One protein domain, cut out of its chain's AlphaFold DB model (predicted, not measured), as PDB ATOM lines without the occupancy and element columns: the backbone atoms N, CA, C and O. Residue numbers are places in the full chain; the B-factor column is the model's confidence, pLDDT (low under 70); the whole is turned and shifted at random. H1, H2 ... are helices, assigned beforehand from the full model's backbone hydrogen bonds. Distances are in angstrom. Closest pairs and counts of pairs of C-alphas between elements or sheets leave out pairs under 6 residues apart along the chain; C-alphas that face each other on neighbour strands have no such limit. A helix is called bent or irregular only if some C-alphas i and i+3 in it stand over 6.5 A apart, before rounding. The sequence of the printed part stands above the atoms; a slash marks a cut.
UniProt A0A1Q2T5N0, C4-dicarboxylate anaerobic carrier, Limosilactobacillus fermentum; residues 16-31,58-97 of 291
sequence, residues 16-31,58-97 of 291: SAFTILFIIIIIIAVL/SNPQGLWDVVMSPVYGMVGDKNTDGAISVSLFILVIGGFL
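What this domain is: This is residues 16 to 31 and 58 to 97 of the 291 residues of the protein "C4-dicarboxylate anaerobic carrier" of Limosilactobacillus fermentum (UniProt A0A1Q2T5N0). Picture a flat, open arrangement of three helices: the longest, H1, packs steeply on H2 through a short stretch of each, and H3 leads off from the far end of H2 as an arm whose residues 88 to 97 stick out. A loop of residues 76 to 83 folds back on itself between H2 and H3, and H3 leaves H1 untouched. The printed part has 56 residues, with three named helices in the order H1, H2, H3 and no named strand, and its class is all helix. It is loose, with a radius of gyration of the C-alphas of 14.0 A and spans of 45 by 29 by 14 A; the arm makes the length, as the body without residues 88 to 97 spans 29 by 29 by 14 A.

Where its parts are: Find C-alpha 17 at (30.368, 155.522, 22.829); from there H1, residues 17 to 31, runs 21.0 A to C-alpha 31 at (43.983, 139.820, 25.562). Go past the cut to C-alpha 63, where H2, residues 63 to 75, begins; it measures 19.0 A. H2 is irregular, with C-alphas 67 and 70 at 7.0 A from each other. Look next at H3, residues 84 to 97, which runs 19.7 A and ends with C-alpha 97 at (17.567, 164.860, 3.843).

How they stand to each other: Start at H1 and look at Ile 25: its C-alpha and that of Val 66 are the closest of H1 and H2, at 6.2 A. The two helices touch, H1 with residues 25 to 29 alone and H2 with residues 66 to 69 alone. They run opposite ways at a steep tilt of 52 degrees. Then move along H2 to Met 74, whose C-alpha is 5.3 A from that of Ile 84, the closest pair of H2 and H3. These two helices are close but not clearly touching, with 2 pairs of C-alphas within 8 A. They run the same way at a steep tilt of 46 degrees. H1 and H3 are apart. In the backbones of H1 and H3, each O i to N i+4 pair is within hydrogen-bond range, while in H2 this holds for 7 of 9.

The domain as a whole: The two C-alphas farthest apart, those of Ser 58 and Leu 97, are 47.2 A from each other. Residues 32 to 57 are cut out and not printed, and C-alphas 31 and 58 are 11.5 A apart across the cut, which lies in the link from H1 to H2. The link from H2 to H3, 8 residues, is short. Residues 88 to 97, which belong to H3, stand free. In the B-factor column of this model, the mean pLDDT of the printed part is 89.5, and no printed residue is under 70; H3 has a mean of 84, and H1 and H2 have 93 each.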
ATOM      1  N   SER A  16      30.927 157.911  27.081       91.31
ATOM      2  CA  SER A  16      30.581 158.097  25.669       91.31
ATOM      3  C   SER A  16      30.824 156.811  24.869       91.31
ATOM      4  O   SER A  16      31.686 156.009  25.238       91.31
ATOM      5  N   ALA A  17      30.129 156.643  23.740       87.25
ATOM      6  CA  ALA A  17      30.368 155.522  22.829       87.25
ATOM      7  C   ALA A  17      31.853 155.415  22.427       87.25
ATOM      8  O   ALA A  17      32.420 154.328  22.468       87.25
ATOM      9  N   PHE A  18      32.517 156.547  22.162       89.56
ATOM     10  CA  PHE A  18      33.955 156.589  21.875       89.56
ATOM     11  C   PHE A  18      34.808 156.066  23.033       89.56
ATOM     12  O   PHE A  18      35.757 155.319  22.815       89.56
ATOM     13  N   THR A  19      34.456 156.416  24.272       91.62
ATOM     14  CA  THR A  19      35.154 155.919  25.465       91.62
ATOM     15  C   THR A  19      34.994 154.411  25.607       91.62
ATOM     16  O   THR A  19      35.969 153.717  25.875       91.62
ATOM     17  N   ILE A  20      33.776 153.900  25.408       92.31
ATOM     18  CA  ILE A  20      33.488 152.464  25.481       92.31
ATOM     19  C   ILE A  20      34.290 151.714  24.413       92.31
ATOM     20  O   ILE A  20      34.985 150.756  24.740       92.31
ATOM     21  N   LEU A  21      34.256 152.181  23.161       91.62
ATOM     22  CA  LEU A  21      35.008 151.579  22.058       91.62
ATOM     23  C   LEU A  21      36.516 151.583  22.323       91.62
ATOM     24  O   LEU A  21      37.173 150.566  22.128       91.62
ATOM     25  N   PHE A  22      37.065 152.684  22.838       93.06
ATOM     26  CA  PHE A  22      38.490 152.762  23.155       93.06
ATOM     27  C   PHE A  22      38.897 151.802  24.283       93.06
ATOM     28  O   PHE A  22      39.929 151.138  24.189       93.06
ATOM     29  N   ILE A  23      38.065 151.661  25.322       94.12
ATOM     30  CA  ILE A  23      38.280 150.668  26.386       94.12
ATOM     31  C   ILE A  23      38.273 149.249  25.806       94.12
ATOM     32  O   ILE A  23      39.131 148.444  26.164       94.12
ATOM     33  N   ILE A  24      37.351 148.945  24.890       94.88
ATOM     34  CA  ILE A  24      37.288 147.638  24.223       94.88
ATOM     35  C   ILE A  24      38.573 147.366  23.431       94.88
ATOM     36  O   ILE A  24      39.127 146.276  23.560       94.88
ATOM     37  N   ILE A  25      39.093 148.345  22.681       94.88
ATOM     38  CA  ILE A  25      40.362 148.206  21.941       94.88
ATOM     39  C   ILE A  25      41.510 147.868  22.900       94.88
ATOM     40  O   ILE A  25      42.268 146.936  22.637       94.88
ATOM     41  N   ILE A  26      41.615 148.567  24.036       95.62
ATOM     42  CA  ILE A  26      42.647 148.288  25.048       95.62
ATOM     43  C   ILE A  26      42.505 146.862  25.589       95.62
ATOM     44  O   ILE A  26      43.495 146.140  25.680       95.62
ATOM     45  N   ILE A  27      41.286 146.443  25.936       95.56
ATOM     46  CA  ILE A  27      41.030 145.098  26.463       95.56
ATOM     47  C   ILE A  27      41.431 144.038  25.435       95.56
ATOM     48  O   ILE A  27      42.160 143.112  25.779       95.56
ATOM     49  N   ILE A  28      41.014 144.183  24.175       94.12
ATOM     50  CA  ILE A  28      41.359 143.244  23.098       94.12
ATOM     51  C   ILE A  28      42.876 143.204  22.879       94.12
ATOM     52  O   ILE A  28      43.449 142.121  22.754       94.12
ATOM     53  N   ALA A  29      43.543 144.359  22.894       94.75
ATOM     54  CA  ALA A  29      44.992 144.426  22.763       94.75
ATOM     55  C   ALA A  29      45.697 143.686  23.902       94.75
ATOM     56  O   ALA A  29      46.573 142.877  23.629       94.75
ATOM     57  N   VAL A  30      45.277 143.866  25.157       95.19
ATOM     58  CA  VAL A  30      45.825 143.113  26.301       95.19
ATOM     59  C   VAL A  30      45.556 141.615  26.155       95.19
ATOM     60  O   VAL A  30      46.462 140.807  26.343       95.19
ATOM     61  N   LEU A  31      44.341 141.226  25.763       94.25
ATOM     62  CA  LEU A  31      43.983 139.820  25.562       94.25
ATOM     63  C   LEU A  31      44.822 139.144  24.471       94.25
ATOM     64  O   LEU A  31      45.106 137.956  24.601       94.25
ATOM     65  N   SER A  58      51.818 133.815  17.407       85.62
ATOM     66  CA  SER A  58      51.187 134.926  18.119       85.62
ATOM     67  C   SER A  58      51.680 136.273  17.580       85.62
ATOM     68  O   SER A  58      52.869 136.432  17.287       85.62
ATOM     69  N   ASN A  59      50.757 137.226  17.452       86.50
ATOM     70  CA  ASN A  59      51.012 138.596  17.015       86.50
ATOM     71  C   ASN A  59      50.390 139.574  18.031       86.50
ATOM     72  O   ASN A  59      49.300 140.105  17.781       86.50
ATOM     73  N   PRO A  60      51.015 139.741  19.210       91.25
ATOM     74  CA  PRO A  60      50.478 140.588  20.267       91.25
ATOM     75  C   PRO A  60      50.441 142.052  19.821       91.25
ATOM     76  O   PRO A  60      51.379 142.542  19.193       91.25
ATOM     77  N   GLN A  61      49.356 142.745  20.154       93.25
ATOM     78  CA  GLN A  61      49.143 144.144  19.787       93.25
ATOM     79  C   GLN A  61      49.902 145.075  20.737       93.25
ATOM     80  O   GLN A  61      49.862 144.910  21.964       93.25
ATOM     81  N   GLY A  62      50.600 146.053  20.166       93.94
ATOM     82  CA  GLY A  62      51.350 147.073  20.886       93.94
ATOM     83  C   GLY A  62      50.544 148.344  21.157       93.94
ATOM     84  O   GLY A  62      49.403 148.510  20.729       93.94
ATOM     85  N   LEU A  63      51.178 149.297  21.846       94.25
ATOM     86  CA  LEU A  63      50.573 150.601  22.142       94.25
ATOM     87  C   LEU A  63      50.199 151.369  20.863       94.25
ATOM     88  O   LEU A  63      49.168 152.035  20.820       94.25
ATOM     89  N   TRP A  64      51.029 151.271  19.821       94.31
ATOM     90  CA  TRP A  64      50.766 151.944  18.551       94.31
ATOM     91  C   TRP A  64      49.550 151.364  17.830       94.31
ATOM     92  O   TRP A  64      48.744 152.130  17.310       94.31
ATOM     93  N   ASP A  65      49.365 150.044  17.876       91.69
ATOM     94  CA  ASP A  65      48.208 149.374  17.273       91.69
ATOM     95  C   ASP A  65      46.906 149.804  17.958       91.69
ATOM     96  O   ASP A  65      45.911 150.061  17.288       91.69
ATOM     97  N   VAL A  66      46.926 149.989  19.283       94.00
ATOM     98  CA  VAL A  66      45.785 150.533  20.043       94.00
ATOM     99  C   VAL A  66      45.439 151.951  19.593       94.00
ATOM    100  O   VAL A  66      44.270 152.266  19.380       94.00
ATOM    101  N   VAL A  67      46.446 152.816  19.442       94.00
ATOM    102  CA  VAL A  67      46.242 154.218  19.046       94.00
ATOM    103  C   VAL A  67      45.804 154.333  17.585       94.00
ATOM    104  O   VAL A  67      44.962 155.172  17.271       94.00
ATOM    105  N   MET A  68      46.341 153.492  16.700       93.44
ATOM    106  CA  MET A  68      46.013 153.499  15.273       93.44
ATOM    107  C   MET A  68      44.768 152.689  14.919       93.44
ATOM    108  O   MET A  68      44.205 152.907  13.850       93.44
ATOM    109  N   SER A  69      44.280 151.813  15.799       92.94
ATOM    110  CA  SER A  69      43.094 150.987  15.546       92.94
ATOM    111  C   SER A  69      41.866 151.794  15.086       92.94
ATOM    112  O   SER A  69      41.257 151.382  14.101       92.94
ATOM    113  N   PRO A  70      41.518 152.965  15.665       92.06
ATOM    114  CA  PRO A  70      40.427 153.791  15.139       92.06
ATOM    115  C   PRO A  70      40.687 154.331  13.724       92.06
ATOM    116  O   PRO A  70      39.757 154.441  12.928       92.06
ATOM    117  N   VAL A  71      41.943 154.656  13.398       92.38
ATOM    118  CA  VAL A  71      42.336 155.148  12.069       92.38
ATOM    119  C   VAL A  71      42.230 154.025  11.044       92.38
ATOM    120  O   VAL A  71      41.613 154.221  10.000       92.38
ATOM    121  N   TYR A  72      42.756 152.839  11.359       92.38
ATOM    122  CA  TYR A  72      42.638 151.659  10.501       92.38
ATOM    123  C   TYR A  72      41.193 151.184  10.371       92.38
ATOM    124  O   TYR A  72      40.768 150.859   9.273       92.38
ATOM    125  N   GLY A  73      40.396 151.229  11.438       90.25
ATOM    126  CA  GLY A  73      38.967 150.928  11.356       90.25
ATOM    127  C   GLY A  73      38.209 151.894  10.440       90.25
ATOM    128  O   GLY A  73      37.265 151.496   9.765       90.25
ATOM    129  N   MET A  74      38.629 153.162  10.371       91.00
ATOM    130  CA  MET A  74      37.996 154.160   9.507       91.00
ATOM    131  C   MET A  74      38.473 154.069   8.054       91.00
ATOM    132  O   MET A  74      37.649 153.992   7.148       91.00
ATOM    133  N   VAL A  75      39.785 154.095   7.817       93.38
ATOM    134  CA  VAL A  75      40.377 154.219   6.470       93.38
ATOM    135  C   VAL A  75      40.675 152.858   5.836       93.38
ATOM    136  O   VAL A  75      40.745 152.752   4.614       93.38
ATOM    137  N   GLY A  76      40.788 151.814   6.648       91.69
ATOM    138  CA  GLY A  76      41.261 150.501   6.238       91.69
ATOM    139  C   GLY A  76      42.784 150.397   6.263       91.69
ATOM    140  O   GLY A  76      43.514 151.384   6.411       91.69
ATOM    141  N   ASP A  77      43.266 149.171   6.116       88.88
ATOM    142  CA  ASP A  77      44.669 148.836   5.909       88.88
ATOM    143  C   ASP A  77      44.788 147.658   4.921       88.88
ATOM    144  O   ASP A  77      43.842 147.293   4.228       88.88
ATOM    145  N   LYS A  78      45.970 147.045   4.828       85.88
ATOM    146  CA  LYS A  78      46.204 145.875   3.965       85.88
ATOM    147  C   LYS A  78      45.418 144.614   4.371       85.88
ATOM    148  O   LYS A  78      45.393 143.661   3.599       85.88
ATOM    149  N   ASN A  79      44.863 144.570   5.582       81.50
ATOM    150  CA  ASN A  79      44.208 143.403   6.174       81.50
ATOM    151  C   ASN A  79      42.723 143.639   6.500       81.50
ATOM    152  O   ASN A  79      42.025 142.682   6.823       81.50
ATOM    153  N   THR A  80      42.260 144.887   6.533       80.50
ATOM    154  CA  THR A  80      40.931 145.278   7.019       80.50
ATOM    155  C   THR A  80      40.358 146.381   6.144       80.50
ATOM    156  O   THR A  80      41.001 147.406   5.925       80.50
ATOM    157  N   ASP A  81      39.124 146.189   5.685       82.00
ATOM    158  CA  ASP A  81      38.394 147.209   4.939       82.00
ATOM    159  C   ASP A  81      38.005 148.385   5.848       82.00
ATOM    160  O   ASP A  81      37.645 148.210   7.014       82.00
ATOM    161  N   GLY A  82      38.066 149.603   5.309       87.06
ATOM    162  CA  GLY A  82      37.719 150.814   6.049       87.06
ATOM    163  C   GLY A  82      36.213 151.066   6.129       87.06
ATOM    164  O   GLY A  82      35.494 150.945   5.138       87.06
ATOM    165  N   ALA A  83      35.740 151.540   7.282       86.69
ATOM    166  CA  ALA A  83      34.354 151.972   7.489       86.69
ATOM    167  C   ALA A  83      34.001 153.324   6.819       86.69
ATOM    168  O   ALA A  83      32.871 153.809   6.943       86.69
ATOM    169  N   ILE A  84      34.945 153.965   6.115       88.88
ATOM    170  CA  ILE A  84      34.750 155.273   5.468       88.88
ATOM    171  C   ILE A  84      33.590 155.282   4.468       88.88
ATOM    172  O   ILE A  84      32.887 156.284   4.368       88.88
ATOM    173  N   SER A  85      33.345 154.171   3.769       81.62
ATOM    174  CA  SER A  85      32.218 154.032   2.840       81.62
ATOM    175  C   SER A  85      30.877 154.219   3.554       81.62
ATOM    176  O   SER A  85      30.036 154.981   3.082       81.62
ATOM    177  N   VAL A  86      30.717 153.620   4.740       81.25
ATOM    178  CA  VAL A  86      29.529 153.769   5.594       81.25
ATOM    179  C   VAL A  86      29.394 155.210   6.085       81.25
ATOM    180  O   VAL A  86      28.314 155.792   6.014       81.25
ATOM    181  N   SER A  87      30.495 155.832   6.520       84.19
ATOM    182  CA  SER A  87      30.479 157.234   6.966       84.19
ATOM    183  C   SER A  87      30.073 158.201   5.850       84.19
ATOM    184  O   SER A  87      29.223 159.067   6.061       84.19
ATOM    185  N   LEU A  88      30.642 158.041   4.651       86.94
ATOM    186  CA  LEU A  88      30.290 158.847   3.480       86.94
ATOM    187  C   LEU A  88      28.838 158.623   3.066       86.94
ATOM    188  O   LEU A  88      28.140 159.578   2.739       86.94
ATOM    189  N   PHE A  89      28.364 157.384   3.122       79.31
ATOM    190  CA  PHE A  89      26.984 157.049   2.813       79.31
ATOM    191  C   PHE A  89      25.990 157.726   3.770       79.31
ATOM    192  O   PHE A  89      25.076 158.412   3.308       79.31
ATOM    193  N   ILE A  90      26.212 157.644   5.088       82.12
ATOM    194  CA  ILE A  90      25.382 158.338   6.091       82.12
ATOM    195  C   ILE A  90      25.436 159.858   5.885       82.12
ATOM    196  O   ILE A  90      24.405 160.528   5.960       82.12
ATOM    197  N   LEU A  91      26.614 160.412   5.576       86.69
ATOM    198  CA  LEU A  91      26.775 161.837   5.284       86.69
ATOM    199  C   LEU A  91      25.962 162.263   4.052       86.69
ATOM    200  O   LEU A  91      25.295 163.297   4.089       86.69
ATOM    201  N   VAL A  92      25.982 161.470   2.978       86.81
ATOM    202  CA  VAL A  92      25.210 161.730   1.755       86.81
ATOM    203  C   VAL A  92      23.711 161.643   2.027       86.81
ATOM    204  O   VAL A  92      22.979 162.535   1.599       86.81
ATOM    205  N   ILE A  93      23.245 160.644   2.784       82.56
ATOM    206  CA  ILE A  93      21.837 160.552   3.204       82.56
ATOM    207  C   ILE A  93      21.447 161.779   4.036       82.56
ATOM    208  O   ILE A  93      20.407 162.390   3.781       82.56
ATOM    209  N   GLY A  94      22.278 162.179   5.000       82.88
ATOM    210  CA  GLY A  94      22.049 163.369   5.821       82.88
ATOM    211  C   GLY A  94      21.989 164.651   4.987       82.88
ATOM    212  O   GLY A  94      21.091 165.471   5.175       82.88
ATOM    213  N   GLY A  95      22.887 164.802   4.011       87.56
ATOM    214  CA  GLY A  95      22.880 165.913   3.057       87.56
ATOM    215  C   GLY A  95      21.625 165.922   2.184       87.56
ATOM    216  O   GLY A  95      20.980 166.960   2.036       87.56
ATOM    217  N   PHE A  96      21.231 164.757   1.667       85.56
ATOM    218  CA  PHE A  96      20.009 164.582   0.888       85.56
ATOM    219  C   PHE A  96      18.764 164.966   1.694       85.56
ATOM    220  O   PHE A  96      17.959 165.781   1.240       85.56
ATOM    221  N   LEU A  97      18.641 164.473   2.928       82.69
ATOM    222  CA  LEU A  97      17.567 164.860   3.843       82.69
ATOM    223  C   LEU A  97      17.596 166.345   4.184       82.69
ATOM    224  O   LEU A  97      16.539 166.967   4.249       82.69
TER     225      LEU A  97